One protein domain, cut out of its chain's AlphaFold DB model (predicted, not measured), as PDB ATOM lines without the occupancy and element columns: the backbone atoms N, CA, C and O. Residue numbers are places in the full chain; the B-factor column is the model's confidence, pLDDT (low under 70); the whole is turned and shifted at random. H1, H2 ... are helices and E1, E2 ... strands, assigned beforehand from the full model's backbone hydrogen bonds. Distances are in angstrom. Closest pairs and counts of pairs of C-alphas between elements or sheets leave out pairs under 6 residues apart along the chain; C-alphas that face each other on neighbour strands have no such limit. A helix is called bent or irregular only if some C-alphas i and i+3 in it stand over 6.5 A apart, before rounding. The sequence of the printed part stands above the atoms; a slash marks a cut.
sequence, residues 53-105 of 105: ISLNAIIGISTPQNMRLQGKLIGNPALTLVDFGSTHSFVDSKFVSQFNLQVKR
ATOM      1  N   ILE A  53     255.322 267.552 250.925       89.88
ATOM      2  CA  ILE A  53     255.944 268.279 252.036       89.88
ATOM      3  C   ILE A  53     255.335 267.759 253.332       89.88
ATOM      4  O   ILE A  53     254.110 267.745 253.486       89.88
ATOM      5  N   SER A  54     256.178 267.369 254.285       90.25
ATOM      6  CA  SER A  54     255.703 266.870 255.571       90.25
ATOM      7  C   SER A  54     255.054 267.975 256.413       90.25
ATOM      8  O   SER A  54     255.447 269.146 256.392       90.25
ATOM      9  N   LEU A  55     254.076 267.595 257.241       89.81
ATOM     10  CA  LEU A  55     253.450 268.519 258.191       89.81
ATOM     11  C   LEU A  55     254.471 269.084 259.195       89.81
ATOM     12  O   LEU A  55     254.402 270.257 259.563       89.81
ATOM     13  N   ASN A  56     255.441 268.265 259.609       88.81
ATOM     14  CA  ASN A  56     256.501 268.679 260.527       88.81
ATOM     15  C   ASN A  56     257.364 269.785 259.916       88.81
ATOM     16  O   ASN A  56     257.719 270.732 260.621       88.81
ATOM     17  N   ALA A  57     257.647 269.693 258.610       89.81
ATOM     18  CA  ALA A  57     258.362 270.726 257.881       89.81
ATOM     19  C   ALA A  57     257.569 272.031 257.835       89.81
ATOM     20  O   ALA A  57     258.113 273.076 258.188       89.81
ATOM     21  N   ILE A  58     256.276 271.970 257.504       89.69
ATOM     22  CA  ILE A  58     255.400 273.152 257.423       89.69
ATOM     23  C   ILE A  58     255.301 273.883 258.768       89.69
ATOM     24  O   ILE A  58     255.399 275.107 258.812       89.69
ATOM     25  N   ILE A  59     255.106 273.149 259.868       89.56
ATOM     26  CA  ILE A  59     255.003 273.759 261.205       89.56
ATOM     27  C   ILE A  59     256.395 274.178 261.721       89.56
ATOM     28  O   ILE A  59     256.508 275.050 262.583       89.56
ATOM     29  N   GLY A  60     257.469 273.580 261.201       87.75
ATOM     30  CA  GLY A  60     258.840 273.853 261.632       87.75
ATOM     31  C   GLY A  60     259.166 273.284 263.015       87.75
ATOM     32  O   GLY A  60     260.028 273.820 263.722       87.75
ATOM     33  N   ILE A  61     258.469 272.222 263.437       87.81
ATOM     34  CA  ILE A  61     258.732 271.565 264.723       87.81
ATOM     35  C   ILE A  61     259.917 270.613 264.627       87.81
ATOM     36  O   ILE A  61     260.145 269.964 263.608       87.81
ATOM     37  N   SER A  62     260.654 270.504 265.732       86.88
ATOM     38  CA  SER A  62     261.706 269.499 265.853       86.88
ATOM     39  C   SER A  62     261.073 268.152 266.181       86.88
ATOM     40  O   SER A  62     260.353 268.042 267.174       86.88
ATOM     41  N   THR A  63     261.371 267.133 265.384       86.44
ATOM     42  CA  THR A  63     261.027 265.734 265.669       86.44
ATOM     43  C   THR A  63     262.281 264.871 265.534       86.44
ATOM     44  O   THR A  63     263.268 265.324 264.958       86.44
ATOM     45  N   PRO A  64     262.284 263.622 266.030       86.12
ATOM     46  CA  PRO A  64     263.402 262.706 265.803       86.12
ATOM     47  C   PRO A  64     263.696 262.416 264.321       86.12
ATOM     48  O   PRO A  64     264.777 261.931 264.016       86.12
ATOM     49  N   GLN A  65     262.753 262.696 263.410       80.81
ATOM     50  CA  GLN A  65     262.916 262.478 261.965       80.81
ATOM     51  C   GLN A  65     263.479 263.695 261.217       80.81
ATOM     52  O   GLN A  65     263.668 263.625 260.005       80.81
ATOM     53  N   ASN A  66     263.728 264.813 261.907       88.62
ATOM     54  CA  ASN A  66     264.260 266.015 261.283       88.62
ATOM     55  C   ASN A  66     265.364 266.669 262.120       88.62
ATOM     56  O   ASN A  66     265.525 266.425 263.315       88.62
ATOM     57  N   MET A  67     266.156 267.512 261.466       90.56
ATOM     58  CA  MET A  67     267.251 268.238 262.100       90.56
ATOM     59  C   MET A  67     267.065 269.737 261.923       90.56
ATOM     60  O   MET A  67     266.782 270.220 260.830       90.56
ATOM     61  N   ARG A  68     267.284 270.498 262.997       91.81
ATOM     62  CA  ARG A  68     267.311 271.963 262.953       91.81
ATOM     63  C   ARG A  68     268.749 272.451 262.895       91.81
ATOM     64  O   ARG A  68     269.510 272.275 263.843       91.81
ATOM     65  N   LEU A  69     269.093 273.109 261.797       90.25
ATOM     66  CA  LEU A  69     270.405 273.683 261.552       90.25
ATOM     67  C   LEU A  69     270.313 275.205 261.566       90.25
ATOM     68  O   LEU A  69     269.459 275.803 260.915       90.25
ATOM     69  N   GLN A  70     271.210 275.847 262.308       91.88
ATOM     70  CA  GLN A  70     271.373 277.292 262.239       91.88
ATOM     71  C   GLN A  70     272.390 277.621 261.148       91.88
ATOM     72  O   GLN A  70     273.527 277.150 261.185       91.88
ATOM     73  N   GLY A  71     271.984 278.443 260.190       89.56
ATOM     74  CA  GLY A  71     272.802 278.833 259.053       89.56
ATOM     75  C   GLY A  71     272.657 280.310 258.720       89.56
ATOM     76  O   GLY A  71     272.137 281.115 259.499       89.56
ATOM     77  N   LYS A  72     273.141 280.673 257.534       90.31
ATOM     78  CA  LYS A  72     272.924 281.993 256.952       90.31
ATOM     79  C   LYS A  72     272.465 281.845 255.510       90.31
ATOM     80  O   LYS A  72     273.115 281.143 254.743       90.31
ATOM     81  N   LEU A  73     271.404 282.552 255.136       86.75
ATOM     82  CA  LEU A  73     270.968 282.693 253.750       86.75
ATOM     83  C   LEU A  73     271.303 284.109 253.277       86.75
ATOM     84  O   LEU A  73     270.766 285.085 253.796       86.75
ATOM     85  N   ILE A  74     272.233 284.225 252.321       87.00
ATOM     86  CA  ILE A  74     272.699 285.518 251.772       87.00
ATOM     87  C   ILE A  74     273.154 286.460 252.911       87.00
ATOM     88  O   ILE A  74     272.770 287.617 253.017       87.00
ATOM     89  N   GLY A  75     273.943 285.922 253.846       88.75
ATOM     90  CA  GLY A  75     274.462 286.663 255.004       88.75
ATOM     91  C   GLY A  75     273.483 286.838 256.174       88.75
ATOM     92  O   GLY A  75     273.936 287.122 257.283       88.75
ATOM     93  N   ASN A  76     272.186 286.589 255.980       89.44
ATOM     94  CA  ASN A  76     271.166 286.741 257.018       89.44
ATOM     95  C   ASN A  76     271.002 285.455 257.836       89.44
ATOM     96  O   ASN A  76     270.929 284.384 257.232       89.44
ATOM     97  N   PRO A  77     270.918 285.516 259.179       91.38
ATOM     98  CA  PRO A  77     270.672 284.339 260.005       91.38
ATOM     99  C   PRO A  77     269.396 283.617 259.575       91.38
ATOM    100  O   PRO A  77     268.333 284.226 259.509       91.38
ATOM    101  N   ALA A  78     269.511 282.321 259.308       91.81
ATOM    102  CA  ALA A  78     268.407 281.470 258.896       91.81
ATOM    103  C   ALA A  78     268.389 280.201 259.747       91.81
ATOM    104  O   ALA A  78     269.431 279.702 260.179       91.81
ATOM    105  N   LEU A  79     267.192 279.678 259.979       92.12
ATOM    106  CA  LEU A  79     266.996 278.361 260.560       92.12
ATOM    107  C   LEU A  79     266.538 277.428 259.442       92.12
ATOM    108  O   LEU A  79     265.504 277.671 258.827       92.12
ATOM    109  N   THR A  80     267.303 276.373 259.197       92.31
ATOM    110  CA  THR A  80     267.009 275.360 258.187       92.31
ATOM    111  C   THR A  80     266.541 274.092 258.881       92.31
ATOM    112  O   THR A  80     267.205 273.603 259.794       92.31
ATOM    113  N   LEU A  81     265.400 273.564 258.453       93.31
ATOM    114  CA  LEU A  81     264.944 272.239 258.849       93.31
ATOM    115  C   LEU A  81     265.338 271.247 257.752       93.31
ATOM    116  O   LEU A  81     264.989 271.452 256.593       93.31
ATOM    117  N   VAL A  82     266.074 270.202 258.114       91.88
ATOM    118  CA  VAL A  82     266.389 269.071 257.235       91.88
ATOM    119  C   VAL A  82     265.411 267.960 257.571       91.88
ATOM    120  O   VAL A  82     265.425 267.463 258.696       91.88
ATOM    121  N   ASP A  83     264.544 267.618 256.626       90.12
ATOM    122  CA  ASP A  83     263.446 266.676 256.814       90.12
ATOM    123  C   ASP A  83     263.478 265.610 255.717       90.12
ATOM    124  O   ASP A  83     263.327 265.931 254.540       90.12
ATOM    125  N   PHE A  84     263.666 264.347 256.108       84.06
ATOM    126  CA  PHE A  84     263.730 263.220 255.170       84.06
ATOM    127  C   PHE A  84     262.359 262.854 254.577       84.06
ATOM    128  O   PHE A  84     262.294 262.150 253.579       84.06
ATOM    129  N   GLY A  85     261.264 263.333 255.178       85.56
ATOM    130  CA  GLY A  85     259.896 263.077 254.716       85.56
ATOM    131  C   GLY A  85     259.366 264.069 253.677       85.56
ATOM    132  O   GLY A  85     258.169 264.058 253.406       85.56
ATOM    133  N   SER A  86     260.206 264.957 253.141       88.81
ATOM    134  CA  SER A  86     259.806 265.965 252.153       88.81
ATOM    135  C   SER A  86     260.588 265.792 250.852       88.81
ATOM    136  O   SER A  86     261.804 265.629 250.870       88.81
ATOM    137  N   THR A  87     259.909 265.888 249.708       89.31
ATOM    138  CA  THR A  87     260.542 265.779 248.377       89.31
ATOM    139  C   THR A  87     261.091 267.111 247.867       89.31
ATOM    140  O   THR A  87     261.980 267.132 247.020       89.31
ATOM    141  N   HIS A  88     260.582 268.235 248.378       88.12
ATOM    142  CA  HIS A  88     260.945 269.580 247.931       88.12
ATOM    143  C   HIS A  88     261.308 270.485 249.111       88.12
ATOM    144  O   HIS A  88     260.703 270.429 250.180       88.12
ATOM    145  N   SER A  89     262.283 271.370 248.895       89.06
ATOM    146  CA  SER A  89     262.639 272.428 249.847       89.06
ATOM    147  C   SER A  89     261.772 273.669 249.641       89.06
ATOM    148  O   SER A  89     261.429 274.016 248.512       89.06
ATOM    149  N   PHE A  90     261.474 274.389 250.720       91.06
ATOM    150  CA  PHE A  90     260.751 275.659 250.666       91.06
ATOM    151  C   PHE A  90     261.351 276.680 251.637       91.06
ATOM    152  O   PHE A  90     262.183 276.357 252.485       91.06
ATOM    153  N   VAL A  91     260.928 277.937 251.498       90.69
ATOM    154  CA  VAL A  91     261.348 279.053 252.351       90.69
ATOM    155  C   VAL A  91     260.127 279.858 252.786       90.69
ATOM    156  O   VAL A  91     259.198 280.060 252.005       90.69
ATOM    157  N   ASP A  92     260.126 280.326 254.035       90.75
ATOM    158  CA  ASP A  92     259.061 281.180 254.561       90.75
ATOM    159  C   ASP A  92     259.002 282.506 253.775       90.75
ATOM    160  O   ASP A  92     259.999 283.220 253.625       90.75
ATOM    161  N   SER A  93     257.820 282.863 253.273       91.06
ATOM    162  CA  SER A  93     257.616 284.083 252.486       91.06
ATOM    163  C   SER A  93     257.890 285.367 253.279       91.06
ATOM    164  O   SER A  93     258.338 286.366 252.705       91.06
ATOM    165  N   LYS A  94     257.692 285.355 254.601       92.19
ATOM    166  CA  LYS A  94     258.069 286.453 255.499       92.19
ATOM    167  C   LYS A  94     259.579 286.587 255.572       92.19
ATOM    168  O   LYS A  94     260.058 287.712 255.549       92.19
ATOM    169  N   PHE A  95     260.322 285.477 255.591       91.38
ATOM    170  CA  PHE A  95     261.786 285.509 255.543       91.38
ATOM    171  C   PHE A  95     262.272 286.156 254.241       91.38
ATOM    172  O   PHE A  95     263.072 287.089 254.266       91.38
ATOM    173  N   VAL A  96     261.726 285.717 253.102       92.50
ATOM    174  CA  VAL A  96     262.012 286.301 251.779       92.50
ATOM    175  C   VAL A  96     261.744 287.809 251.770       92.50
ATOM    176  O   VAL A  96     262.593 288.578 251.326       92.50
ATOM    177  N   SER A  97     260.593 288.232 252.301       92.56
ATOM    178  CA  SER A  97     260.181 289.641 252.318       92.56
ATOM    179  C   SER A  97     261.032 290.485 253.271       92.56
ATOM    180  O   SER A  97     261.487 291.562 252.904       92.56
ATOM    181  N   GLN A  98     261.294 289.983 254.479       92.56
ATOM    182  CA  GLN A  98     262.086 290.663 255.506       92.56
ATOM    183  C   GLN A  98     263.513 290.953 255.030       92.56
ATOM    184  O   GLN A  98     264.070 292.000 255.357       92.56
ATOM    185  N   PHE A  99     264.095 290.037 254.256       90.31
ATOM    186  CA  PHE A  99     265.463 290.154 253.759       90.31
ATOM    187  C   PHE A  99     265.553 290.591 252.290       90.31
ATOM    188  O   PHE A  99     266.645 290.575 251.727       90.31
ATOM    189  N   ASN A 100     264.439 291.020 251.681       89.62
ATOM    190  CA  ASN A 100     264.360 291.482 250.288       89.62
ATOM    191  C   ASN A 100     265.013 290.512 249.285       89.62
ATOM    192  O   ASN A 100     265.749 290.919 248.382       89.62
ATOM    193  N   LEU A 101     264.768 289.210 249.456       89.19
ATOM    194  CA  LEU A 101     265.331 288.188 248.578       89.19
ATOM    195  C   LEU A 101     264.620 288.198 247.220       89.19
ATOM    196  O   LEU A 101     263.393 288.265 247.145       89.19
ATOM    197  N   GLN A 102     265.390 288.108 246.132       86.62
ATOM    198  CA  GLN A 102     264.825 288.067 244.783       86.62
ATOM    199  C   GLN A 102     264.153 286.718 244.513       86.62
ATOM    200  O   GLN A 102     264.801 285.673 244.570       86.62
ATOM    201  N   VAL A 103     262.873 286.756 244.147       84.00
ATOM    202  CA  VAL A 103     262.129 285.588 243.666       84.00
ATOM    203  C   VAL A 103     262.011 285.696 242.153       84.00
ATOM    204  O   VAL A 103     261.362 286.611 241.644       84.00
ATOM    205  N   LYS A 104     262.652 284.778 241.424       77.19
ATOM    206  CA  LYS A 104     262.418 284.632 239.985       77.19
ATOM    207  C   LYS A 104     261.094 283.894 239.801       77.19
ATOM    208  O   LYS A 104     260.922 282.819 240.368       77.19
ATOM    209  N   ARG A 105     260.166 284.526 239.089       57.31
ATOM    210  CA  ARG A 105     258.913 283.913 238.643       57.31
ATOM    211  C   ARG A 105     259.105 283.267 237.284       57.31
ATOM    212  O   ARG A 105     259.922 283.817 236.511       57.31
TER     213      ARG A 105
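What this domain is: This is residues 53 to 105 of the 105 residues of an uncharacterized protein of Theobroma cacao (UniProt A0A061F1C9). A bent, two-stranded antiparallel hairpin of E1 and E2 makes a long ribbon, with two short helices placed toward its opposite ends: H1 toward the open end, where E2 stops, and H2 toward the end with the turn. From the end of E2, residues 84 to 92 fold back to H2. The printed part has 53 residues, with two named helices and two named strands in the order H1, E1, E2, H2, and the class is mixed, helices and strands. The whole is only just compact, close to loose, with a radius of gyration of the C-alphas of 11.8 A and spans of 32 by 24 by 15 A.

How they stand to each other: The sheet has the order E1 - E2, where E1 is residues 66 to 73 and E2 is residues 76 to 83. They form a hairpin, antiparallel, with 155 degrees between their N-to-C directions. C-alphas 66 and 83 face each other at 4.6 A, and so do C-alphas 72 and 77 at 4.5 A. N 69 and O 80 are within hydrogen-bond range at 2.8 A, as are N 78 and O 71 at 2.9 A. E1 bends by 64 degrees at residue 70. Between E2 and H1, residues 55 to 59, there are 2 pairs of C-alphas within 8 A; the closest C-alphas of the two are those of Asp 83 and Ala 57, 6.6 A apart. H2, residues 93 to 98, is apart from E1 and from H1. In H1 and H2 every O i to N i+4 pair is within hydrogen-bond range.

Where its parts are: E1 runs from Asn 66, with its C-alpha at (264.260, 266.015, 261.283), to Leu 73, 19.5 A from first to last C-alpha. E2 runs from Asn 76 to Asp 83 over 21.5 A. H1 begins at Leu 55, with its C-alpha at (253.450, 268.519, 258.191), and reaches Ile 59 after 6.2 A. H2 goes from Ser 93 to Gln 98 over 8.5 A, and C-alpha 98 is at (262.086, 290.663, 255.506).

The domain as a whole: The two C-alphas farthest apart are those of Pro 64 and Arg 105, at 34.7 A. The printed part has no cut. The link from E1 to E2, 2 residues, is tight; the links from H1 to E1, 6 residues, and from E2 to H2, 9 residues, are short, and no link is long. Arg 105 is the chain's last residue. The mean pLDDT of the printed part is 88.6, and residue 105 is the one printed residue under 70.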